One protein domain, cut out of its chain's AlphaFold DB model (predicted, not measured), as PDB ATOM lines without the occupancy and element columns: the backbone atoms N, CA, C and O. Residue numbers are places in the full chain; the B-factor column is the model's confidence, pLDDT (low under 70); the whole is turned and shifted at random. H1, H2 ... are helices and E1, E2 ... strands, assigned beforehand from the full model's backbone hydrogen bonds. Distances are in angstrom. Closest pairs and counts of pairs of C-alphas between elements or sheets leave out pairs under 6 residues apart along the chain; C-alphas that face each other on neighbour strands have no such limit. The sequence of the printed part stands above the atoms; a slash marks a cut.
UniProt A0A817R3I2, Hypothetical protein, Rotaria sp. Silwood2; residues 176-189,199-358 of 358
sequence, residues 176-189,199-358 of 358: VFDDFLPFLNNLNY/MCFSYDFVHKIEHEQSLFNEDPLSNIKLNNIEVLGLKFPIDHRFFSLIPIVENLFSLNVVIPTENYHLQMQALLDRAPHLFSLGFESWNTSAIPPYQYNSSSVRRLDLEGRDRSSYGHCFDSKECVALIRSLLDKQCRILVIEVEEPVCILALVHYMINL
ATOM      1  N   VAL A 176     -46.522   8.004 -58.369       51.34
ATOM      2  CA  VAL A 176     -45.780   6.818 -58.882       51.34
ATOM      3  C   VAL A 176     -44.270   7.099 -59.035       51.34
ATOM      4  O   VAL A 176     -43.665   6.741 -60.041       51.34
ATOM      5  N   PHE A 177     -43.654   7.811 -58.091       58.19
ATOM      6  CA  PHE A 177     -42.201   8.027 -58.098       58.19
ATOM      7  C   PHE A 177     -41.546   7.281 -56.938       58.19
ATOM      8  O   PHE A 177     -42.100   7.265 -55.839       58.19
ATOM      9  N   ASP A 178     -40.356   6.736 -57.192       55.84
ATOM     10  CA  ASP A 178     -39.548   6.031 -56.193       55.84
ATOM     11  C   ASP A 178     -38.983   7.002 -55.139       55.84
ATOM     12  O   ASP A 178     -38.781   6.615 -53.988       55.84
ATOM     13  N   ASP A 179     -38.806   8.279 -55.506       54.19
ATOM     14  CA  ASP A 179     -38.230   9.337 -54.671       54.19
ATOM     15  C   ASP A 179     -39.276  10.390 -54.263       54.19
ATOM     16  O   ASP A 179     -39.947  10.993 -55.105       54.19
ATOM     17  N   PHE A 180     -39.357  10.684 -52.964       62.22
ATOM     18  CA  PHE A 180     -40.175  11.742 -52.383       62.22
ATOM     19  C   PHE A 180     -39.281  12.802 -51.724       62.22
ATOM     20  O   PHE A 180     -38.714  12.591 -50.651       62.22
ATOM     21  N   LEU A 181     -39.151  13.954 -52.386       57.78
ATOM     22  CA  LEU A 181     -38.333  15.089 -51.946       57.78
ATOM     23  C   LEU A 181     -39.225  16.239 -51.451       57.78
ATOM     24  O   LEU A 181     -39.656  17.079 -52.245       57.78
ATOM     25  N   PRO A 182     -39.553  16.287 -50.158       52.16
ATOM     26  CA  PRO A 182     -40.305  17.376 -49.558       52.16
ATOM     27  C   PRO A 182     -39.447  18.613 -49.273       52.16
ATOM     28  O   PRO A 182     -39.246  19.005 -48.126       52.16
ATOM     29  N   PHE A 183     -38.975  19.286 -50.318       45.50
ATOM     30  CA  PHE A 183     -38.428  20.640 -50.189       45.50
ATOM     31  C   PHE A 183     -39.578  21.655 -50.122       45.50
ATOM     32  O   PHE A 183     -39.811  22.406 -51.063       45.50
ATOM     33  N   LEU A 184     -40.369  21.646 -49.047       47.62
ATOM     34  CA  LEU A 184     -41.550  22.512 -48.920       47.62
ATOM     35  C   LEU A 184     -41.581  23.229 -47.566       47.62
ATOM     36  O   LEU A 184     -42.584  23.218 -46.854       47.62
ATOM     37  N   ASN A 185     -40.474  23.866 -47.185       38.41
ATOM     38  CA  ASN A 185     -40.370  24.503 -45.869       38.41
ATOM     39  C   ASN A 185     -41.062  25.859 -45.722       38.41
ATOM     40  O   ASN A 185     -41.117  26.341 -44.602       38.41
ATOM     41  N   ASN A 186     -41.608  26.475 -46.775       40.16
ATOM     42  CA  ASN A 186     -42.162  27.838 -46.668       40.16
ATOM     43  C   ASN A 186     -43.366  28.128 -47.578       40.16
ATOM     44  O   ASN A 186     -43.713  29.289 -47.796       40.16
ATOM     45  N   LEU A 187     -44.003  27.104 -48.140       39.44
ATOM     46  CA  LEU A 187     -45.105  27.293 -49.078       39.44
ATOM     47  C   LEU A 187     -46.374  26.720 -48.487       39.44
ATOM     48  O   LEU A 187     -46.436  25.529 -48.230       39.44
ATOM     49  N   ASN A 188     -47.391  27.562 -48.327       36.78
ATOM     50  CA  ASN A 188     -48.760  27.124 -48.083       36.78
ATOM     51  C   ASN A 188     -49.256  26.371 -49.330       36.78
ATOM     52  O   ASN A 188     -49.886  26.965 -50.208       36.78
ATOM     53  N   TYR A 189     -48.925  25.089 -49.471       38.97
ATOM     54  CA  TYR A 189     -49.473  24.269 -50.545       38.97
ATOM     55  C   TYR A 189     -50.823  23.710 -50.106       38.97
ATOM     56  O   TYR A 189     -50.957  22.994 -49.120       38.97
ATOM     57  N   MET A 199     -60.383   8.038 -47.245       55.31
ATOM     58  CA  MET A 199     -59.520   6.859 -47.354       55.31
ATOM     59  C   MET A 199     -58.095   7.154 -46.880       55.31
ATOM     60  O   MET A 199     -57.464   8.117 -47.306       55.31
ATOM     61  N   CYS A 200     -57.578   6.294 -46.001       55.41
ATOM     62  CA  CYS A 200     -56.169   6.278 -45.622       55.41
ATOM     63  C   CYS A 200     -55.336   5.891 -46.852       55.41
ATOM     64  O   CYS A 200     -55.569   4.841 -47.454       55.41
ATOM     65  N   PHE A 201     -54.396   6.746 -47.245       66.19
ATOM     66  CA  PHE A 201     -53.609   6.569 -48.458       66.19
ATOM     67  C   PHE A 201     -52.339   5.778 -48.145       66.19
ATOM     68  O   PHE A 201     -51.494   6.252 -47.391       66.19
ATOM     69  N   SER A 202     -52.195   4.589 -48.732       63.78
ATOM     70  CA  SER A 202     -50.940   3.829 -48.722       63.78
ATOM     71  C   SER A 202     -50.155   4.123 -49.994       63.78
ATOM     72  O   SER A 202     -50.710   3.993 -51.086       63.78
ATOM     73  N   TYR A 203     -48.884   4.501 -49.873       70.81
ATOM     74  CA  TYR A 203     -47.993   4.730 -51.012       70.81
ATOM     75  C   TYR A 203     -46.834   3.744 -50.971       70.81
ATOM     76  O   TYR A 203     -45.737   4.043 -50.507       70.81
ATOM     77  N   ASP A 204     -47.104   2.547 -51.473       75.12
ATOM     78  CA  ASP A 204     -46.171   1.421 -51.433       75.12
ATOM     79  C   ASP A 204     -45.056   1.518 -52.497       75.12
ATOM     80  O   ASP A 204     -44.128   0.717 -52.478       75.12
ATOM     81  N   PHE A 205     -45.139   2.486 -53.417       69.88
ATOM     82  CA  PHE A 205     -44.149   2.725 -54.481       69.88
ATOM     83  C   PHE A 205     -43.078   3.751 -54.108       69.88
ATOM     84  O   PHE A 205     -42.111   3.920 -54.838       69.88
ATOM     85  N   VAL A 206     -43.265   4.483 -53.008       74.44
ATOM     86  CA  VAL A 206     -42.233   5.404 -52.535       74.44
ATOM     87  C   VAL A 206     -41.196   4.563 -51.808       74.44
ATOM     88  O   VAL A 206     -41.541   3.861 -50.860       74.44
ATOM     89  N   HIS A 207     -39.945   4.646 -52.249       83.44
ATOM     90  CA  HIS A 207     -38.819   3.910 -51.678       83.44
ATOM     91  C   HIS A 207     -37.805   4.836 -51.019       83.44
ATOM     92  O   HIS A 207     -37.095   4.422 -50.106       83.44
ATOM     93  N   LYS A 208     -37.760   6.104 -51.424       84.75
ATOM     94  CA  LYS A 208     -36.840   7.098 -50.896       84.75
ATOM     95  C   LYS A 208     -37.577   8.332 -50.398       84.75
ATOM     96  O   LYS A 208     -38.436   8.868 -51.088       84.75
ATOM     97  N   ILE A 209     -37.201   8.823 -49.223       82.69
ATOM     98  CA  ILE A 209     -37.647  10.113 -48.681       82.69
ATOM     99  C   ILE A 209     -36.420  10.907 -48.252       82.69
ATOM    100  O   ILE A 209     -35.556  10.345 -47.594       82.69
ATOM    101  N   GLU A 210     -36.355  12.207 -48.532       80.31
ATOM    102  CA  GLU A 210     -35.368  13.109 -47.909       80.31
ATOM    103  C   GLU A 210     -36.091  14.219 -47.137       80.31
ATOM    104  O   GLU A 210     -36.738  15.074 -47.724       80.31
ATOM    105  N   HIS A 211     -36.038  14.197 -45.805       70.06
ATOM    106  CA  HIS A 211     -36.827  15.082 -44.951       70.06
ATOM    107  C   HIS A 211     -36.023  16.262 -44.393       70.06
ATOM    108  O   HIS A 211     -35.190  16.098 -43.494       70.06
ATOM    109  N   GLU A 212     -36.401  17.474 -44.802       63.94
ATOM    110  CA  GLU A 212     -35.959  18.727 -44.191       63.94
ATOM    111  C   GLU A 212     -37.050  19.335 -43.290       63.94
ATOM    112  O   GLU A 212     -37.673  20.313 -43.640       63.94
ATOM    113  N   GLN A 213     -37.270  18.825 -42.078       58.19
ATOM    114  CA  GLN A 213     -37.972  19.504 -40.960       58.19
ATOM    115  C   GLN A 213     -39.438  20.024 -41.091       58.19
ATOM    116  O   GLN A 213     -40.085  20.046 -40.043       58.19
ATOM    117  N   SER A 214     -40.010  20.452 -42.232       56.00
ATOM    118  CA  SER A 214     -41.345  21.107 -42.222       56.00
ATOM    119  C   SER A 214     -42.545  20.188 -42.382       56.00
ATOM    120  O   SER A 214     -43.630  20.567 -41.941       56.00
ATOM    121  N   LEU A 215     -42.388  19.016 -43.006       55.00
ATOM    122  CA  LEU A 215     -43.545  18.242 -43.469       55.00
ATOM    123  C   LEU A 215     -44.531  17.938 -42.357       55.00
ATOM    124  O   LEU A 215     -45.739  18.029 -42.541       55.00
ATOM    125  N   PHE A 216     -44.011  17.551 -41.199       57.50
ATOM    126  CA  PHE A 216     -44.860  16.996 -40.166       57.50
ATOM    127  C   PHE A 216     -45.670  18.049 -39.441       57.50
ATOM    128  O   PHE A 216     -46.626  17.660 -38.800       57.50
ATOM    129  N   ASN A 217     -45.360  19.343 -39.540       56.78
ATOM    130  CA  ASN A 217     -46.049  20.353 -38.740       56.78
ATOM    131  C   ASN A 217     -47.483  20.645 -39.203       56.78
ATOM    132  O   ASN A 217     -48.272  21.128 -38.391       56.78
ATOM    133  N   GLU A 218     -47.852  20.293 -40.434       57.75
ATOM    134  CA  GLU A 218     -49.178  20.582 -40.984       57.75
ATOM    135  C   GLU A 218     -50.122  19.362 -40.949       57.75
ATOM    136  O   GLU A 218     -49.725  18.213 -41.149       57.75
ATOM    137  N   ASP A 219     -51.416  19.625 -40.735       54.50
ATOM    138  CA  ASP A 219     -52.498  18.630 -40.621       54.50
ATOM    139  C   ASP A 219     -52.757  17.703 -41.843       54.50
ATOM    140  O   ASP A 219     -53.247  16.584 -41.625       54.50
ATOM    141  N   PRO A 220     -52.473  18.061 -43.122       58.34
ATOM    142  CA  PRO A 220     -52.971  17.272 -44.250       58.34
ATOM    143  C   PRO A 220     -52.251  15.927 -44.454       58.34
ATOM    144  O   PRO A 220     -52.739  15.098 -45.222       58.34
ATOM    145  N   LEU A 221     -51.128  15.665 -43.773       62.41
ATOM    146  CA  LEU A 221     -50.369  14.413 -43.927       62.41
ATOM    147  C   LEU A 221     -50.808  13.288 -42.980       62.41
ATOM    148  O   LEU A 221     -50.333  12.162 -43.115       62.41
ATOM    149  N   SER A 222     -51.732  13.550 -42.052       65.06
ATOM    150  CA  SER A 222     -52.208  12.563 -41.066       65.06
ATOM    151  C   SER A 222     -52.822  11.295 -41.686       65.06
ATOM    152  O   SER A 222     -52.835  10.241 -41.052       65.06
ATOM    153  N   ASN A 223     -53.276  11.370 -42.942       70.12
ATOM    154  CA  ASN A 223     -53.898  10.256 -43.663       70.12
ATOM    155  C   ASN A 223     -52.947   9.498 -44.603       70.12
ATOM    156  O   ASN A 223     -53.400   8.585 -45.298       70.12
ATOM    157  N   ILE A 224     -51.663   9.862 -44.658       74.69
ATOM    158  CA  ILE A 224     -50.669   9.236 -45.537       74.69
ATOM    159  C   ILE A 224     -49.912   8.139 -44.781       74.69
ATOM    160  O   ILE A 224     -49.541   8.312 -43.624       74.69
ATOM    161  N   LYS A 225     -49.666   7.009 -45.449       81.88
ATOM    162  CA  LYS A 225     -48.816   5.910 -44.986       81.88
ATOM    163  C   LYS A 225     -47.811   5.529 -46.064       81.88
ATOM    164  O   LYS A 225     -48.185   5.300 -47.213       81.88
ATOM    165  N   LEU A 226     -46.546   5.441 -45.678       84.38
ATOM    166  CA  LEU A 226     -45.412   5.110 -46.530       84.38
ATOM    167  C   LEU A 226     -44.786   3.815 -45.991       84.38
ATOM    168  O   LEU A 226     -44.054   3.842 -45.004       84.38
ATOM    169  N   ASN A 227     -45.134   2.669 -46.582       85.06
ATOM    170  CA  ASN A 227     -44.815   1.353 -46.002       85.06
ATOM    171  C   ASN A 227     -43.503   0.735 -46.513       85.06
ATOM    172  O   ASN A 227     -42.947  -0.146 -45.858       85.06
ATOM    173  N   ASN A 228     -43.013   1.172 -47.675       86.88
ATOM    174  CA  ASN A 228     -41.906   0.523 -48.387       86.88
ATOM    175  C   ASN A 228     -40.677   1.429 -48.516       86.88
ATOM    176  O   ASN A 228     -39.963   1.382 -49.515       86.88
ATOM    177  N   ILE A 229     -40.433   2.257 -47.500       90.31
ATOM    178  CA  ILE A 229     -39.281   3.155 -47.479       90.31
ATOM    179  C   ILE A 229     -38.001   2.356 -47.243       90.31
ATOM    180  O   ILE A 229     -37.809   1.763 -46.186       90.31
ATOM    181  N   GLU A 230     -37.117   2.397 -48.234       94.12
ATOM    182  CA  GLU A 230     -35.793   1.780 -48.230       94.12
ATOM    183  C   GLU A 230     -34.693   2.805 -47.932       94.12
ATOM    184  O   GLU A 230     -33.709   2.486 -47.267       94.12
ATOM    185  N   VAL A 231     -34.847   4.047 -48.395       93.31
ATOM    186  CA  VAL A 231     -33.867   5.123 -48.222       93.31
ATOM    187  C   VAL A 231     -34.525   6.310 -47.536       93.31
ATOM    188  O   VAL A 231     -35.553   6.816 -47.977       93.31
ATOM    189  N   LEU A 232     -33.924   6.791 -46.456       92.56
ATOM    190  CA  LEU A 232     -34.503   7.861 -45.664       92.56
ATOM    191  C   LEU A 232     -33.446   8.898 -45.283       92.56
ATOM    192  O   LEU A 232     -32.466   8.573 -44.631       92.56
ATOM    193  N   GLY A 233     -33.660  10.153 -45.655       92.31
ATOM    194  CA  GLY A 233     -32.975  11.324 -45.120       92.31
ATOM    195  C   GLY A 233     -33.823  11.941 -44.011       92.31
ATOM    196  O   GLY A 233     -35.018  12.147 -44.214       92.31
ATOM    197  N   LEU A 234     -33.246  12.234 -42.847       91.06
ATOM    198  CA  LEU A 234     -33.954  12.801 -41.701       91.06
ATOM    199  C   LEU A 234     -33.176  13.908 -41.014       91.06
ATOM    200  O   LEU A 234     -32.069  13.708 -40.527       91.06
ATOM    201  N   LYS A 235     -33.840  15.037 -40.800       89.31
ATOM    202  CA  LYS A 235     -33.376  16.059 -39.867       89.31
ATOM    203  C   LYS A 235     -34.056  15.945 -38.501       89.31
ATOM    204  O   LYS A 235     -35.281  15.926 -38.427       89.31
ATOM    205  N   PHE A 236     -33.263  15.902 -37.429       88.50
ATOM    206  CA  PHE A 236     -33.747  15.855 -36.044       88.50
ATOM    207  C   PHE A 236     -34.114  17.255 -35.500       88.50
ATOM    208  O   PHE A 236     -33.549  18.256 -35.958       88.50
ATOM    209  N   PRO A 237     -35.033  17.354 -34.511       90.12
ATOM    210  CA  PRO A 237     -35.815  16.265 -33.906       90.12
ATOM    211  C   PRO A 237     -36.872  15.681 -34.847       90.12
ATOM    212  O   PRO A 237     -37.356  16.359 -35.749       90.12
ATOM    213  N   ILE A 238     -37.253  14.432 -34.591       86.69
ATOM    214  CA  ILE A 238     -38.342  13.763 -35.302       86.69
ATOM    215  C   ILE A 238     -39.668  14.082 -34.589       86.69
ATOM    216  O   ILE A 238     -39.773  13.946 -33.368       86.69
ATOM    217  N   ASP A 239     -40.692  14.496 -35.341       85.50
ATOM    218  CA  ASP A 239     -42.049  14.708 -34.815       85.50
ATOM    219  C   ASP A 239     -42.678  13.368 -34.382       85.50
ATOM    220  O   ASP A 239     -42.498  12.343 -35.035       85.50
ATOM    221  N   HIS A 240     -43.461  13.355 -33.301       83.38
ATOM    222  CA  HIS A 240     -44.181  12.161 -32.833       83.38
ATOM    223  C   HIS A 240     -45.066  11.482 -33.903       83.38
ATOM    224  O   HIS A 240     -45.272  10.269 -33.848       83.38
ATOM    225  N   ARG A 241     -45.549  12.237 -34.898       83.88
ATOM    226  CA  ARG A 241     -46.329  11.762 -36.052       83.88
ATOM    227  C   ARG A 241     -45.485  11.072 -37.120       83.88
ATOM    228  O   ARG A 241     -46.036  10.420 -38.005       83.88
ATOM    229  N   PHE A 242     -44.160  11.149 -37.048       86.38
ATOM    230  CA  PHE A 242     -43.276  10.487 -38.005       86.38
ATOM    231  C   PHE A 242     -43.584   8.992 -38.137       86.38
ATOM    232  O   PHE A 242     -43.774   8.487 -39.239       86.38
ATOM    233  N   PHE A 243     -43.743   8.298 -37.008       86.25
ATOM    234  CA  PHE A 243     -44.051   6.868 -37.013       86.25
ATOM    235  C   PHE A 243     -45.494   6.547 -37.421       86.25
ATOM    236  O   PHE A 243     -45.788   5.394 -37.712       86.25
ATOM    237  N   SER A 244     -46.401   7.532 -37.460       85.12
ATOM    238  CA  SER A 244     -47.701   7.333 -38.117       85.12
ATOM    239  C   SER A 244     -47.603   7.409 -39.639       85.12
ATOM    240  O   SER A 244     -48.328   6.679 -40.311       85.12
ATOM    241  N   LEU A 245     -46.688   8.230 -40.173       82.81
ATOM    242  CA  LEU A 245     -46.438   8.334 -41.613       82.81
ATOM    243  C   LEU A 245     -45.650   7.128 -42.134       82.81
ATOM    244  O   LEU A 245     -45.980   6.588 -43.185       82.81
ATOM    245  N   ILE A 246     -44.621   6.704 -41.397       86.38
ATOM    246  CA  ILE A 246     -43.755   5.570 -41.740       86.38
ATOM    247  C   ILE A 246     -43.927   4.495 -40.656       86.38
ATOM    248  O   ILE A 246     -43.100   4.385 -39.746       86.38
ATOM    249  N   PRO A 247     -45.039   3.737 -40.687       83.88
ATOM    250  CA  PRO A 247     -45.340   2.749 -39.653       83.88
ATOM    251  C   PRO A 247     -44.394   1.546 -39.694       83.88
ATOM    252  O   PRO A 247     -44.191   0.896 -38.669       83.88
ATOM    253  N   ILE A 248     -43.817   1.254 -40.863       87.88
ATOM    254  CA  ILE A 248     -42.923   0.119 -41.093       87.88
ATOM    255  C   ILE A 248     -41.548   0.673 -41.462       87.88
ATOM    256  O   ILE A 248     -41.349   1.189 -42.555       87.88
ATOM    257  N   VAL A 249     -40.601   0.561 -40.531       89.81
ATOM    258  CA  VAL A 249     -39.192   0.958 -40.731       89.81
ATOM    259  C   VAL A 249     -38.299  -0.276 -40.950       89.81
ATOM    260  O   VAL A 249     -37.101  -0.162 -41.174       89.81
ATOM    261  N   GLU A 250     -38.880  -1.478 -40.932       93.19
ATOM    262  CA  GLU A 250     -38.146  -2.736 -41.110       93.19
ATOM    263  C   GLU A 250     -37.498  -2.847 -42.495       93.19
ATOM    264  O   GLU A 250     -36.414  -3.408 -42.611       93.19
ATOM    265  N   ASN A 251     -38.116  -2.253 -43.519       92.50
ATOM    266  CA  ASN A 251     -37.598  -2.227 -44.890       92.50
ATOM    267  C   ASN A 251     -36.473  -1.202 -45.095       92.50
ATOM    268  O   ASN A 251     -35.878  -1.152 -46.171       92.50
ATOM    269  N   LEU A 252     -36.172  -0.382 -44.083       95.44
ATOM    270  CA  LEU A 252     -35.202   0.689 -44.218       95.44
ATOM    271  C   LEU A 252     -33.794   0.116 -44.394       95.44
ATOM    272  O   LEU A 252     -33.237  -0.509 -43.493       95.44
ATOM    273  N   PHE A 253     -33.207   0.376 -45.556       96.31
ATOM    274  CA  PHE A 253     -31.887  -0.087 -45.961       96.31
ATOM    275  C   PHE A 253     -30.810   0.988 -45.775       96.31
ATOM    276  O   PHE A 253     -29.678   0.675 -45.397       96.31
ATOM    277  N   SER A 254     -31.150   2.260 -46.000       96.94
ATOM    278  CA  SER A 254     -30.233   3.393 -45.863       96.94
ATOM    279  C   SER A 254     -30.870   4.555 -45.113       96.94
ATOM    280  O   SER A 254     -31.979   4.972 -45.428       96.94
ATOM    281  N   LEU A 255     -30.125   5.136 -44.177       95.88
ATOM    282  CA  LEU A 255     -30.543   6.271 -43.366       95.88
ATOM    283  C   LEU A 255     -29.464   7.354 -43.403       95.88
ATOM    284  O   LEU A 255     -28.338   7.089 -43.002       95.88
ATOM    285  N   ASN A 256     -29.810   8.561 -43.832       94.06
ATOM    286  CA  ASN A 256     -28.976   9.754 -43.726       94.06
ATOM    287  C   ASN A 256     -29.592  10.692 -42.693       94.06
ATOM    288  O   ASN A 256     -30.796  10.934 -42.732       94.06
ATOM    289  N   VAL A 257     -28.800  11.215 -41.758       92.81
ATOM    290  CA  VAL A 257     -29.319  12.072 -40.689       92.81
ATOM    291  C   VAL A 257     -28.599  13.407 -40.576       92.81
ATOM    292  O   VAL A 257     -27.387  13.503 -40.756       92.81
ATOM    293  N   VAL A 258     -29.361  14.430 -40.208       89.94
ATOM    294  CA  VAL A 258     -28.898  15.772 -39.850       89.94
ATOM    295  C   VAL A 258     -29.255  16.004 -38.382       89.94
ATOM    296  O   VAL A 258     -30.436  16.016 -38.020       89.94
ATOM    297  N   ILE A 259     -28.251  16.189 -37.523       88.00
ATOM    298  CA  ILE A 259     -28.427  16.361 -36.073       88.00
ATOM    299  C   ILE A 259     -27.942  17.762 -35.670       88.00
ATOM    300  O   ILE A 259     -26.754  17.952 -35.411       88.00
ATOM    301  N   PRO A 260     -28.841  18.763 -35.603       81.75
ATOM    302  CA  PRO A 260     -28.437  20.159 -35.430       81.75
ATOM    303  C   PRO A 260     -27.992  20.503 -34.003       81.75
ATOM    304  O   PRO A 260     -27.215  21.433 -33.812       81.75
ATOM    305  N   THR A 261     -28.500  19.798 -32.988       79.25
ATOM    306  CA  THR A 261     -28.219  20.098 -31.578       79.25
ATOM    307  C   THR A 261     -28.035  18.829 -30.758       79.25
ATOM    308  O   THR A 261     -28.425  17.733 -31.159       79.25
ATOM    309  N   GLU A 262     -27.476  19.002 -29.566       71.06
ATOM    310  CA  GLU A 262     -27.367  17.959 -28.551       71.06
ATOM    311  C   GLU A 262     -28.769  17.538 -28.063       71.06
ATOM    312  O   GLU A 262     -29.710  18.333 -28.119       71.06
ATOM    313  N   ASN A 263     -28.893  16.303 -27.557       81.69
ATOM    314  CA  ASN A 263     -30.081  15.706 -26.908       81.69
ATOM    315  C   ASN A 263     -31.056  14.865 -27.757       81.69
ATOM    316  O   ASN A 263     -32.055  14.393 -27.214       81.69
ATOM    317  N   TYR A 264     -30.774  14.560 -29.027       89.00
ATOM    318  CA  TYR A 264     -31.661  13.684 -29.826       89.00
ATOM    319  C   TYR A 264     -31.271  12.202 -29.834       89.00
ATOM    320  O   TYR A 264     -31.845  11.401 -30.569       89.00
ATOM    321  N   HIS A 265     -30.343  11.815 -28.964       88.00
ATOM    322  CA  HIS A 265     -29.776  10.468 -28.933       88.00
ATOM    323  C   HIS A 265     -30.808   9.375 -28.665       88.00
ATOM    324  O   HIS A 265     -30.764   8.329 -29.303       88.00
ATOM    325  N   LEU A 266     -31.778   9.633 -27.782       90.75
ATOM    326  CA  LEU A 266     -32.854   8.678 -27.500       90.75
ATOM    327  C   LEU A 266     -33.761   8.456 -28.714       90.75
ATOM    328  O   LEU A 266     -34.172   7.328 -28.964       90.75
ATOM    329  N   GLN A 267     -34.053   9.508 -29.485       91.94
ATOM    330  CA  GLN A 267     -34.866   9.383 -30.698       91.94
ATOM    331  C   GLN A 267     -34.101   8.640 -31.797       91.94
ATOM    332  O   GLN A 267     -34.669   7.772 -32.452       91.94
ATOM    333  N   MET A 268     -32.812   8.948 -31.965       93.00
ATOM    334  CA  MET A 268     -31.955   8.268 -32.933       93.00
ATOM    335  C   MET A 268     -31.812   6.780 -32.605       93.00
ATOM    336  O   MET A 268     -32.023   5.942 -33.474       93.00
ATOM    337  N   GLN A 269     -31.540   6.433 -31.342       93.75
ATOM    338  CA  GLN A 269     -31.452   5.032 -30.932       93.75
ATOM    339  C   GLN A 269     -32.791   4.307 -31.126       93.75
ATOM    340  O   GLN A 269     -32.810   3.224 -31.696       93.75
ATOM    341  N   ALA A 270     -33.918   4.930 -30.761       93.31
ATOM    342  CA  ALA A 270     -35.240   4.344 -30.982       93.31
ATOM    343  C   ALA A 270     -35.564   4.118 -32.472       93.31
ATOM    344  O   ALA A 270     -36.288   3.179 -32.801       93.31
ATOM    345  N   LEU A 271     -35.051   4.965 -33.371       94.00
ATOM    346  CA  LEU A 271     -35.170   4.768 -34.816       94.00
ATOM    347  C   LEU A 271     -34.324   3.577 -35.286       94.00
ATOM    348  O   LEU A 271     -34.833   2.727 -36.012       94.00
ATOM    349  N   LEU A 272     -33.067   3.489 -34.842       94.62
ATOM    350  CA  LEU A 272     -32.169   2.380 -35.176       94.62
ATOM    351  C   LEU A 272     -32.695   1.035 -34.660       94.62
ATOM    352  O   LEU A 272     -32.650   0.044 -35.386       94.62
ATOM    353  N   ASP A 273     -33.265   1.009 -33.454       94.06
ATOM    354  CA  ASP A 273     -33.863  -0.193 -32.858       94.06
ATOM    355  C   ASP A 273     -35.067  -0.712 -33.669       94.06
ATOM    356  O   ASP A 273     -35.377  -1.902 -33.632       94.06
ATOM    357  N   ARG A 274     -35.744   0.169 -34.419       94.56
ATOM    358  CA  ARG A 274     -36.875  -0.163 -35.304       94.56
ATOM    359  C   ARG A 274     -36.462  -0.500 -36.737       94.56
ATOM    360  O   ARG A 274     -37.322  -0.891 -37.521       94.56
ATOM    361  N   ALA A 275     -35.182  -0.357 -37.077       95.81
ATOM    362  CA  ALA A 275     -34.645  -0.576 -38.417       95.81
ATOM    363  C   ALA A 275     -33.641  -1.751 -38.425       95.81
ATOM    364  O   ALA A 275     -32.447  -1.552 -38.671       95.81
ATOM    365  N   PRO A 276     -34.087  -2.996 -38.156       95.62
ATOM    366  CA  PRO A 276     -33.210  -4.163 -38.007       95.62
ATOM    367  C   PRO A 276     -32.465  -4.568 -39.289       95.62
ATOM    368  O   PRO A 276     -31.576  -5.419 -39.236       95.62
ATOM    369  N   HIS A 277     -32.824  -4.001 -40.441       96.06
ATOM    370  CA  HIS A 277     -32.193  -4.271 -41.735       96.06
ATOM    371  C   HIS A 277     -31.399  -3.079 -42.280       96.06
ATOM    372  O   HIS A 277     -30.920  -3.131 -43.413       96.06
ATOM    373  N   LEU A 278     -31.184  -2.045 -41.458       96.50
ATOM    374  CA  LEU A 278     -30.448  -0.857 -41.861       96.50
ATOM    375  C   LEU A 278     -28.996  -1.206 -42.179       96.50
ATOM    376  O   LEU A 278     -28.218  -1.486 -41.270       96.50
ATOM    377  N   PHE A 279     -28.632  -1.169 -43.457       96.81
ATOM    378  CA  PHE A 279     -27.292  -1.476 -43.939       96.81
ATOM    379  C   PHE A 279     -26.379  -0.250 -43.901       96.81
ATOM    380  O   PHE A 279     -25.216  -0.365 -43.507       96.81
ATOM    381  N   SER A 280     -26.895   0.912 -44.308       96.75
ATOM    382  CA  SER A 280     -26.132   2.154 -44.437       96.75
ATOM    383  C   SER A 280     -26.647   3.226 -43.488       96.75
ATOM    384  O   SER A 280     -27.836   3.530 -43.484       96.75
ATOM    385  N   LEU A 281     -25.743   3.822 -42.715       95.81
ATOM    386  CA  LEU A 281     -26.016   4.954 -41.843       95.81
ATOM    387  C   LEU A 281     -25.053   6.094 -42.176       95.81
ATOM    388  O   LEU A 281     -23.844   5.947 -42.008       95.81
ATOM    389  N   GLY A 282     -25.592   7.212 -42.644       94.25
ATOM    390  CA  GLY A 282     -24.855   8.424 -42.961       94.25
ATOM    391  C   GLY A 282     -25.249   9.591 -42.073       94.25
ATOM    392  O   GLY A 282     -26.401   9.714 -41.656       94.25
ATOM    393  N   PHE A 283     -24.293  10.466 -41.799       91.75
ATOM    394  CA  PHE A 283     -24.516  11.705 -41.074       91.75
ATOM    395  C   PHE A 283     -24.117  12.877 -41.970       91.75
ATOM    396  O   PHE A 283     -22.942  13.115 -42.236       91.75
ATOM    397  N   GLU A 284     -25.115  13.607 -42.461       87.94
ATOM    398  CA  GLU A 284     -24.903  14.768 -43.327       87.94
ATOM    399  C   GLU A 284     -24.357  15.954 -42.538       87.94
ATOM    400  O   GLU A 284     -23.483  16.665 -43.022       87.94
ATOM    401  N   SER A 285     -24.823  16.142 -41.305       85.75
ATOM    402  CA  SER A 285     -24.167  17.024 -40.348       85.75
ATOM    403  C   SER A 285     -24.481  16.610 -38.917       85.75
ATOM    404  O   SER A 285     -25.557  16.082 -38.609       85.75
ATOM    405  N   TRP A 286     -23.526  16.849 -38.027       81.06
ATOM    406  CA  TRP A 286     -23.716  16.719 -36.590       81.06
ATOM    407  C   TRP A 286     -22.856  17.742 -35.860       81.06
ATOM    408  O   TRP A 286     -21.808  18.166 -36.342       81.06
ATOM    409  N   ASN A 287     -23.302  18.128 -34.672       79.81
ATOM    410  CA  ASN A 287     -22.507  18.958 -33.786       79.81
ATOM    411  C   ASN A 287     -21.463  18.093 -33.056       79.81
ATOM    412  O   ASN A 287     -21.830  17.106 -32.417       79.81
ATOM    413  N   THR A 288     -20.181  18.458 -33.117       75.19
ATOM    414  CA  THR A 288     -19.084  17.746 -32.432       75.19
ATOM    415  C   THR A 288     -19.202  17.785 -30.910       75.19
ATOM    416  O   THR A 288     -18.639  16.930 -30.232       75.19
ATOM    417  N   SER A 289     -19.959  18.737 -30.357       70.69
ATOM    418  CA  SER A 289     -20.255  18.772 -28.924       70.69
ATOM    419  C   SER A 289     -21.381  17.809 -28.507       70.69
ATOM    420  O   SER A 289     -21.521  17.506 -27.322       70.69
ATOM    421  N   ALA A 290     -22.147  17.262 -29.461       73.62
ATOM    422  CA  ALA A 290     -23.141  16.219 -29.203       73.62
ATOM    423  C   ALA A 290     -22.491  14.843 -28.997       73.62
ATOM    424  O   ALA A 290     -21.298  14.654 -29.235       73.62
ATOM    425  N   ILE A 291     -23.287  13.847 -28.578       76.88
ATOM    426  CA  ILE A 291     -22.780  12.472 -28.530       76.88
ATOM    427  C   ILE A 291     -22.329  12.075 -29.942       76.88
ATOM    428  O   ILE A 291     -23.133  12.171 -30.880       76.88
ATOM    429  N   PRO A 292     -21.079  11.607 -30.096       81.81
ATOM    430  CA  PRO A 292     -20.545  11.281 -31.400       81.81
ATOM    431  C   PRO A 292     -21.382  10.219 -32.129       81.81
ATOM    432  O   PRO A 292     -21.835   9.260 -31.493       81.81
ATOM    433  N   PRO A 293     -21.523  10.325 -33.463       80.44
ATOM    434  CA  PRO A 293     -22.257   9.373 -34.303       80.44
ATOM    435  C   PRO A 293     -21.912   7.902 -34.072       80.44
ATOM    436  O   PRO A 293     -22.746   7.015 -34.210       80.44
ATOM    437  N   TYR A 294     -20.670   7.624 -33.694       78.50
ATOM    438  CA  TYR A 294     -20.207   6.265 -33.483       78.50
ATOM    439  C   TYR A 294     -20.669   5.647 -32.154       78.50
ATOM    440  O   TYR A 294     -20.507   4.452 -31.957       78.50
ATOM    441  N   GLN A 295     -21.276   6.396 -31.229       85.69
ATOM    442  CA  GLN A 295     -21.764   5.815 -29.968       85.69
ATOM    443  C   GLN A 295     -23.126   5.114 -30.082       85.69
ATOM    444  O   GLN A 295     -23.536   4.441 -29.135       85.69
ATOM    445  N   TYR A 296     -23.829   5.250 -31.208       89.75
ATOM    446  CA  TYR A 296     -25.089   4.539 -31.411       89.75
ATOM    447  C   TYR A 296     -24.869   3.034 -31.553       89.75
ATOM    448  O   TYR A 296     -23.819   2.576 -32.000       89.75
ATOM    449  N   ASN A 297     -25.882   2.256 -31.187       90.44
ATOM    450  CA  ASN A 297     -25.846   0.811 -31.337       90.44
ATOM    451  C   ASN A 297     -26.753   0.384 -32.491       90.44
ATOM    452  O   ASN A 297     -27.951   0.653 -32.474       90.44
ATOM    453  N   SER A 298     -26.194  -0.313 -33.474       92.69
ATOM    454  CA  SER A 298     -26.977  -1.047 -34.460       92.69
ATOM    455  C   SER A 298     -26.230  -2.302 -34.884       92.69
ATOM    456  O   SER A 298     -25.058  -2.251 -35.249       92.69
ATOM    457  N   SER A 299     -26.931  -3.435 -34.852       92.00
ATOM    458  CA  SER A 299     -26.388  -4.737 -35.260       92.00
ATOM    459  C   SER A 299     -26.538  -5.028 -36.764       92.00
ATOM    460  O   SER A 299     -26.132  -6.091 -37.253       92.00
ATOM    461  N   SER A 300     -27.130  -4.102 -37.517       95.06
ATOM    462  CA  SER A 300     -27.384  -4.251 -38.953       95.06
ATOM    463  C   SER A 300     -26.493  -3.356 -39.804       95.06
ATOM    464  O   SER A 300     -26.179  -3.726 -40.936       95.06
ATOM    465  N   VAL A 301     -26.025  -2.230 -39.254       95.75
ATOM    466  CA  VAL A 301     -25.213  -1.257 -39.990       95.75
ATOM    467  C   VAL A 301     -23.889  -1.897 -40.410       95.75
ATOM    468  O   VAL A 301     -23.166  -2.494 -39.609       95.75
ATOM    469  N   ARG A 302     -23.594  -1.824 -41.707       95.81
ATOM    470  CA  ARG A 302     -22.347  -2.289 -42.336       95.81
ATOM    471  C   ARG A 302     -21.631  -1.165 -43.071       95.81
ATOM    472  O   ARG A 302     -20.440  -1.293 -43.328       95.81
ATOM    473  N   ARG A 303     -22.331  -0.089 -43.418       95.56
ATOM    474  CA  ARG A 303     -21.752   1.118 -43.997       95.56
ATOM    475  C   ARG A 303     -22.003   2.293 -43.066       95.56
ATOM    476  O   ARG A 303     -23.155   2.579 -42.753       95.56
ATOM    477  N   LEU A 304     -20.932   2.955 -42.654       94.38
ATOM    478  CA  LEU A 304     -20.967   4.146 -41.822       94.38
ATOM    479  C   LEU A 304     -20.353   5.311 -42.600       94.38
ATOM    480  O   LEU A 304     -19.194   5.242 -43.008       94.38
ATOM    481  N   ASP A 305     -21.147   6.348 -42.830       93.81
ATOM    482  CA  ASP A 305     -20.749   7.549 -43.558       93.81
ATOM    483  C   ASP A 305     -20.746   8.754 -42.609       93.81
ATOM    484  O   ASP A 305     -21.769   9.158 -42.058       93.81
ATOM    485  N   LEU A 306     -19.546   9.264 -42.370       91.44
ATOM    486  CA  LEU A 306     -19.197  10.320 -41.431       91.44
ATOM    487  C   LEU A 306     -18.480  11.459 -42.180       91.44
ATOM    488  O   LEU A 306     -17.686  12.185 -41.594       91.44
ATOM    489  N   GLU A 307     -18.707  11.610 -43.486       86.06
ATOM    490  CA  GLU A 307     -18.036  12.653 -44.274       86.06
ATOM    491  C   GLU A 307     -18.593  14.061 -43.989       86.06
ATOM    492  O   GLU A 307     -17.984  15.042 -44.387       86.06
ATOM    493  N   GLY A 308     -19.721  14.196 -43.275       71.38
ATOM    494  CA  GLY A 308     -20.244  15.492 -42.823       71.38
ATOM    495  C   GLY A 308     -20.359  16.518 -43.959       71.38
ATOM    496  O   GLY A 308     -19.576  17.457 -44.049       71.38
ATOM    497  N   ARG A 309     -21.352  16.365 -44.840       65.38
ATOM    498  CA  ARG A 309     -21.575  17.217 -46.026       65.38
ATOM    499  C   ARG A 309     -22.160  18.601 -45.727       65.38
ATOM    500  O   ARG A 309     -22.919  19.129 -46.549       65.38
ATOM    501  N   ASP A 310     -21.847  19.220 -44.595       61.94
ATOM    502  CA  ASP A 310     -22.264  20.605 -44.403       61.94
ATOM    503  C   ASP A 310     -21.450  21.508 -45.337       61.94
ATOM    504  O   ASP A 310     -20.296  21.831 -45.097       61.94
ATOM    505  N   ARG A 311     -22.067  21.942 -46.439       52.62
ATOM    506  CA  ARG A 311     -21.433  22.799 -47.456       52.62
ATOM    507  C   ARG A 311     -20.967  24.157 -46.915       52.62
ATOM    508  O   ARG A 311     -20.307  24.892 -47.649       52.62
ATOM    509  N   SER A 312     -21.374  24.529 -45.701       57.75
ATOM    510  CA  SER A 312     -21.071  25.821 -45.083       57.75
ATOM    511  C   SER A 312     -19.927  25.784 -44.068       57.75
ATOM    512  O   SER A 312     -19.352  26.835 -43.772       57.75
ATOM    513  N   SER A 313     -19.556  24.604 -43.574       58.72
ATOM    514  CA  SER A 313     -18.470  24.417 -42.618       58.72
ATOM    515  C   SER A 313     -17.465  23.414 -43.184       58.72
ATOM    516  O   SER A 313     -17.824  22.483 -43.889       58.72
ATOM    517  N   TYR A 314     -16.171  23.661 -42.974       61.94
ATOM    518  CA  TYR A 314     -15.134  22.702 -43.356       61.94
ATOM    519  C   TYR A 314     -15.502  21.333 -42.764       61.94
ATOM    520  O   TYR A 314     -15.842  21.283 -41.579       61.94
ATOM    521  N   GLY A 315     -15.498  20.279 -43.589       71.94
ATOM    522  CA  GLY A 315     -15.830  18.913 -43.176       71.94
ATOM    523  C   GLY A 315     -15.131  18.530 -41.871       71.94
ATOM    524  O   GLY A 315     -14.054  19.040 -41.541       71.94
ATOM    525  N   HIS A 316     -15.781  17.691 -41.067       86.31
ATOM    526  CA  HIS A 316     -15.210  17.280 -39.791       86.31
ATOM    527  C   HIS A 316     -14.107  16.242 -40.024       86.31
ATOM    528  O   HIS A 316     -14.381  15.070 -40.282       86.31
ATOM    529  N   CYS A 317     -12.856  16.682 -39.897       90.44
ATOM    530  CA  CYS A 317     -11.700  15.798 -39.896       90.44
ATOM    531  C   CYS A 317     -11.534  15.140 -38.522       90.44
ATOM    532  O   CYS A 317     -11.412  15.832 -37.516       90.44
ATOM    533  N   PHE A 318     -11.468  13.810 -38.501       92.06
ATOM    534  CA  PHE A 318     -11.266  13.033 -37.284       92.06
ATOM    535  C   PHE A 318      -9.814  13.127 -36.811       92.06
ATOM    536  O   PHE A 318      -8.881  12.760 -37.542       92.06
ATOM    537  N   ASP A 319      -9.635  13.537 -35.557       93.50
ATOM    538  CA  ASP A 319      -8.336  13.525 -34.893       93.50
ATOM    539  C   ASP A 319      -7.949  12.105 -34.413       93.50
ATOM    540  O   ASP A 319      -8.699  11.122 -34.518       93.50
ATOM    541  N   SER A 320      -6.739  11.961 -33.864       95.50
ATOM    542  CA  SER A 320      -6.258  10.673 -33.345       95.50
ATOM    543  C   SER A 320      -7.124  10.111 -32.203       95.50
ATOM    544  O   SER A 320      -7.314   8.895 -32.101       95.50
ATOM    545  N   LYS A 321      -7.681  10.969 -31.340       94.69
ATOM    546  CA  LYS A 321      -8.510  10.550 -30.199       94.69
ATOM    547  C   LYS A 321      -9.876  10.065 -30.666       94.69
ATOM    548  O   LYS A 321     -10.357   9.052 -30.157       94.69
ATOM    549  N   GLU A 322     -10.475  10.747 -31.630       93.12
ATOM    550  CA  GLU A 322     -11.754  10.389 -32.238       93.12
ATOM    551  C   GLU A 322     -11.643   9.087 -33.025       93.12
ATOM    552  O   GLU A 322     -12.499   8.217 -32.881       93.12
ATOM    553  N   CYS A 323     -10.542   8.878 -33.753       93.94
ATOM    554  CA  CYS A 323     -10.266   7.598 -34.404       93.94
ATOM    555  C   CYS A 323     -10.171   6.450 -33.387       93.94
ATOM    556  O   CYS A 323     -10.753   5.385 -33.590       93.94
ATOM    557  N   VAL A 324      -9.495   6.655 -32.249       93.75
ATOM    558  CA  VAL A 324      -9.444   5.653 -31.166       93.75
ATOM    559  C   VAL A 324     -10.826   5.412 -30.554       93.75
ATOM    560  O   VAL A 324     -11.146   4.278 -30.192       93.75
ATOM    561  N   ALA A 325     -11.653   6.450 -30.427       92.75
ATOM    562  CA  ALA A 325     -13.020   6.317 -29.941       92.75
ATOM    563  C   ALA A 325     -13.905   5.539 -30.932       92.75
ATOM    564  O   ALA A 325     -14.660   4.665 -30.509       92.75
ATOM    565  N   LEU A 326     -13.745   5.781 -32.236       92.38
ATOM    566  CA  LEU A 326     -14.420   5.059 -33.313       92.38
ATOM    567  C   LEU A 326     -14.035   3.573 -33.331       92.38
ATOM    568  O   LEU A 326     -14.917   2.720 -33.394       92.38
ATOM    569  N   ILE A 327     -12.747   3.250 -33.167       92.75
ATOM    570  CA  ILE A 327     -12.249   1.865 -33.038       92.75
ATOM    571  C   ILE A 327     -12.872   1.142 -31.837       92.75
ATOM    572  O   ILE A 327     -12.977  -0.075 -31.830       92.75
ATOM    573  N   ARG A 328     -13.263   1.866 -30.785       90.81
ATOM    574  CA  ARG A 328     -13.881   1.288 -29.578       90.81
ATOM    575  C   ARG A 328     -15.405   1.321 -29.599       90.81
ATOM    576  O   ARG A 328     -16.025   0.928 -28.608       90.81
ATOM    577  N   SER A 329     -15.994   1.860 -30.662       89.44
ATOM    578  CA  SER A 329     -17.438   2.006 -30.786       89.44
ATOM    579  C   SER A 329     -18.145   0.654 -30.862       89.44
ATOM    580  O   SER A 329     -17.501  -0.378 -30.920       89.44
ATOM    581  N   LEU A 330     -19.479   0.622 -30.819       82.69
ATOM    582  CA  LEU A 330     -20.219  -0.626 -31.068       82.69
ATOM    583  C   LEU A 330     -20.474  -0.868 -32.560       82.69
ATOM    584  O   LEU A 330     -20.689  -2.012 -32.963       82.69
ATOM    585  N   LEU A 331     -20.437   0.196 -33.366       79.94
ATOM    586  CA  LEU A 331     -20.603   0.130 -34.817       79.94
ATOM    587  C   LEU A 331     -19.373  -0.475 -35.509       79.94
ATOM    588  O   LEU A 331     -19.497  -1.013 -36.608       79.94
ATOM    589  N   ASP A 332     -18.205  -0.460 -34.857       73.94
ATOM    590  CA  ASP A 332     -16.956  -1.013 -35.390       73.94
ATOM    591  C   ASP A 332     -17.052  -2.514 -35.712       73.94
ATOM    592  O   ASP A 332     -16.550  -2.969 -36.740       73.94
ATOM    593  N   LYS A 333     -17.759  -3.284 -34.873       79.25
ATOM    594  CA  LYS A 333     -17.738  -4.754 -34.888       79.25
ATOM    595  C   LYS A 333     -18.298  -5.341 -36.161       79.25
ATOM    596  O   LYS A 333     -18.154  -6.539 -36.387       79.25
ATOM    597  N   GLN A 334     -19.009  -4.546 -36.942       86.44
ATOM    598  CA  GLN A 334     -19.702  -5.007 -38.130       86.44
ATOM    599  C   GLN A 334     -19.565  -4.041 -39.307       86.44
ATOM    600  O   GLN A 334     -19.973  -4.398 -40.412       86.44
ATOM    601  N   CYS A 335     -18.984  -2.858 -39.096       92.25
ATOM    602  CA  CYS A 335     -18.694  -1.919 -40.166       92.25
ATOM    603  C   CYS A 335     -17.739  -2.559 -41.183       92.25
ATOM    604  O   CYS A 335     -16.699  -3.096 -40.817       92.25
ATOM    605  N   ARG A 336     -18.140  -2.515 -42.453       94.75
ATOM    606  CA  ARG A 336     -17.396  -2.987 -43.629       94.75
ATOM    607  C   ARG A 336     -16.997  -1.860 -44.565       94.75
ATOM    608  O   ARG A 336     -16.150  -2.036 -45.424       94.75
ATOM    609  N   ILE A 337     -17.693  -0.733 -44.478       96.06
ATOM    610  CA  ILE A 337     -17.447   0.434 -45.311       96.06
ATOM    611  C   ILE A 337     -17.500   1.640 -44.391       96.06
ATOM    612  O   ILE A 337     -18.557   1.947 -43.842       96.06
ATOM    613  N   LEU A 338     -16.370   2.317 -44.242       94.69
ATOM    614  CA  LEU A 338     -16.248   3.543 -43.470       94.69
ATOM    615  C   LEU A 338     -15.888   4.689 -44.414       94.69
ATOM    616  O   LEU A 338     -14.898   4.601 -45.138       94.69
ATOM    617  N   VAL A 339     -16.690   5.748 -44.401       94.44
ATOM    618  CA  VAL A 339     -16.412   6.999 -45.115       94.44
ATOM    619  C   VAL A 339     -16.169   8.072 -44.060       94.44
ATOM    620  O   VAL A 339     -17.078   8.383 -43.300       94.44
ATOM    621  N   ILE A 340     -14.937   8.570 -43.963       92.69
ATOM    622  CA  ILE A 340     -14.503   9.583 -42.988       92.69
ATOM    623  C   ILE A 340     -13.440  10.483 -43.624       92.69
ATOM    624  O   ILE A 340     -12.699  10.040 -44.504       92.69
ATOM    625  N   GLU A 341     -13.295  11.693 -43.096       92.19
ATOM    626  CA  GLU A 341     -12.095  12.513 -43.271       92.19
ATOM    627  C   GLU A 341     -11.210  12.380 -42.024       92.19
ATOM    628  O   GLU A 341     -11.716  12.334 -40.905       92.19
ATOM    629  N   VAL A 342      -9.888  12.291 -42.186       93.19
ATOM    630  CA  VAL A 342      -8.935  12.183 -41.063       93.19
ATOM    631  C   VAL A 342      -7.882  13.275 -41.150       93.19
ATOM    632  O   VAL A 342      -7.420  13.605 -42.241       93.19
ATOM    633  N   GLU A 343      -7.459  13.800 -40.002       93.94
ATOM    634  CA  GLU A 343      -6.404  14.819 -39.951       93.94
ATOM    635  C   GLU A 343      -5.028  14.246 -40.317       93.94
ATOM    636  O   GLU A 343      -4.250  14.863 -41.047       93.94
ATOM    637  N   GLU A 344      -4.723  13.042 -39.822       94.62
ATOM    638  CA  GLU A 344      -3.417  12.414 -39.980       94.62
ATOM    639  C   GLU A 344      -3.516  11.079 -40.738       94.62
ATOM    640  O   GLU A 344      -4.283  10.195 -40.344       94.62
ATOM    641  N   PRO A 345      -2.669  10.834 -41.758       92.44
ATOM    642  CA  PRO A 345      -2.658   9.560 -42.484       92.44
ATOM    643  C   PRO A 345      -2.399   8.328 -41.602       92.44
ATOM    644  O   PRO A 345      -2.807   7.220 -41.947       92.44
ATOM    645  N   VAL A 346      -1.733   8.499 -40.451       94.12
ATOM    646  CA  VAL A 346      -1.473   7.402 -39.501       94.12
ATOM    647  C   VAL A 346      -2.765   6.843 -38.894       94.12
ATOM    648  O   VAL A 346      -2.830   5.651 -38.592       94.12
ATOM    649  N   CYS A 347      -3.815   7.663 -38.784       93.75
ATOM    650  CA  CYS A 347      -5.125   7.232 -38.306       93.75
ATOM    651  C   CYS A 347      -5.763   6.199 -39.241       93.75
ATOM    652  O   CYS A 347      -6.375   5.249 -38.760       93.75
ATOM    653  N   ILE A 348      -5.550   6.316 -40.558       91.62
ATOM    654  CA  ILE A 348      -6.047   5.346 -41.550       91.62
ATOM    655  C   ILE A 348      -5.471   3.960 -41.262       91.62
ATOM    656  O   ILE A 348      -6.202   2.972 -41.222       91.62
ATOM    657  N   LEU A 349      -4.161   3.887 -41.009       92.69
ATOM    658  CA  LEU A 349      -3.488   2.626 -40.702       92.69
ATOM    659  C   LEU A 349      -4.016   2.011 -39.403       92.69
ATOM    660  O   LEU A 349      -4.214   0.799 -39.344       92.69
ATOM    661  N   ALA A 350      -4.271   2.830 -38.380       92.69
ATOM    662  CA  ALA A 350      -4.861   2.360 -37.131       92.69
ATOM    663  C   ALA A 350      -6.284   1.816 -37.346       92.69
ATOM    664  O   ALA A 350      -6.593   0.722 -36.881       92.69
ATOM    665  N   LEU A 351      -7.131   2.533 -38.087       92.38
ATOM    666  CA  LEU A 351      -8.502   2.110 -38.377       92.38
ATOM    667  C   LEU A 351      -8.533   0.781 -39.132       92.38
ATOM    668  O   LEU A 351      -9.187  -0.151 -38.676       92.38
ATOM    669  N   VAL A 352      -7.756   0.653 -40.210       91.75
ATOM    670  CA  VAL A 352      -7.651  -0.594 -40.989       91.75
ATOM    671  C   VAL A 352      -7.095  -1.744 -40.146       91.75
ATOM    672  O   VAL A 352      -7.506  -2.889 -40.303       91.75
ATOM    673  N   HIS A 353      -6.155  -1.469 -39.237       93.75
ATOM    674  CA  HIS A 353      -5.570  -2.511 -38.397       93.75
ATOM    675  C   HIS A 353      -6.532  -3.020 -37.314       93.75
ATOM    676  O   HIS A 353      -6.533  -4.214 -37.015       93.75
ATOM    677  N   TYR A 354      -7.320  -2.131 -36.702       94.38
ATOM    678  CA  TYR A 354      -8.135  -2.469 -35.534       94.38
ATOM    679  C   TYR A 354      -9.615  -2.731 -35.849       94.38
ATOM    680  O   TYR A 354     -10.249  -3.496 -35.122       94.38
ATOM    681  N   MET A 355     -10.172  -2.169 -36.923       91.50
ATOM    682  CA  MET A 355     -11.540  -2.452 -37.370       91.50
ATOM    683  C   MET A 355     -11.543  -3.674 -38.293       91.50
ATOM    684  O   MET A 355     -11.532  -3.552 -39.508       91.50
ATOM    685  N   ILE A 356     -11.564  -4.870 -37.702       90.25
ATOM    686  CA  ILE A 356     -11.306  -6.164 -38.376       90.25
ATOM    687  C   ILE A 356     -12.196  -6.436 -39.609       90.25
ATOM    688  O   ILE A 356     -11.831  -7.250 -40.455       90.25
ATOM    689  N   ASN A 357     -13.372  -5.811 -39.697       89.81
ATOM    690  CA  ASN A 357     -14.330  -6.041 -40.783       89.81
ATOM    691  C   ASN A 357     -14.314  -4.975 -41.885       89.81
ATOM    692  O   ASN A 357     -15.036  -5.170 -42.866       89.81
ATOM    693  N   LEU A 358     -13.547  -3.894 -41.707       86.44
ATOM    694  CA  LEU A 358     -13.330  -2.847 -42.705       86.44
ATOM    695  C   LEU A 358     -12.474  -3.385 -43.856       86.44
ATOM    696  O   LEU A 358     -12.826  -3.091 -45.020       86.44
TER     697      LEU A 358
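What this domain is: This is residues 176 to 189 and 199 to 358 of the 358 residues of the protein "Hypothetical protein" of Rotaria sp. Silwood2 (UniProt A0A817R3I2). With little regular structure, the chain winds in stacked turns that lay strands E1 to E6 in order as one parallel sheet, with H3 and H4 side by side beyond E6. Along E1 E2 H1 E3 H2 E4 E5 H3 E6 H4, right-handed strand-helix-strand units join parallel neighbours through H1, H2 and H3. The 174 printed residues, mixed in class, are compact, radius of gyration of the C-alphas 17.1 A, spanning 57 by 31 by 27 A.

How they stand to each other: E1, residues 208 to 211, is parallel to E2, residues 231 to 235, with N 209 and O 231 2.9 A apart. H2, residues 265 to 273, only grazes the sheet. H3, residues 320 to 327, touches H4, residues 345 to 354; C-alphas 320 and 347 are closest, 6.1 A. O i to N i+4 pairs within hydrogen-bond range: every one in H2 and H3, 5 of 6 in H4.

Where its parts are: E1 begins at C-alpha 208 (-36.840, 7.098, -50.896); H4 ends at C-alpha 354 (-8.135, -2.469, -35.534).

The domain as a whole: Residues 190 to 198 are not printed; C-alphas 189 and 199 are 20.4 A apart. pLDDT is under 70 in 36 residues.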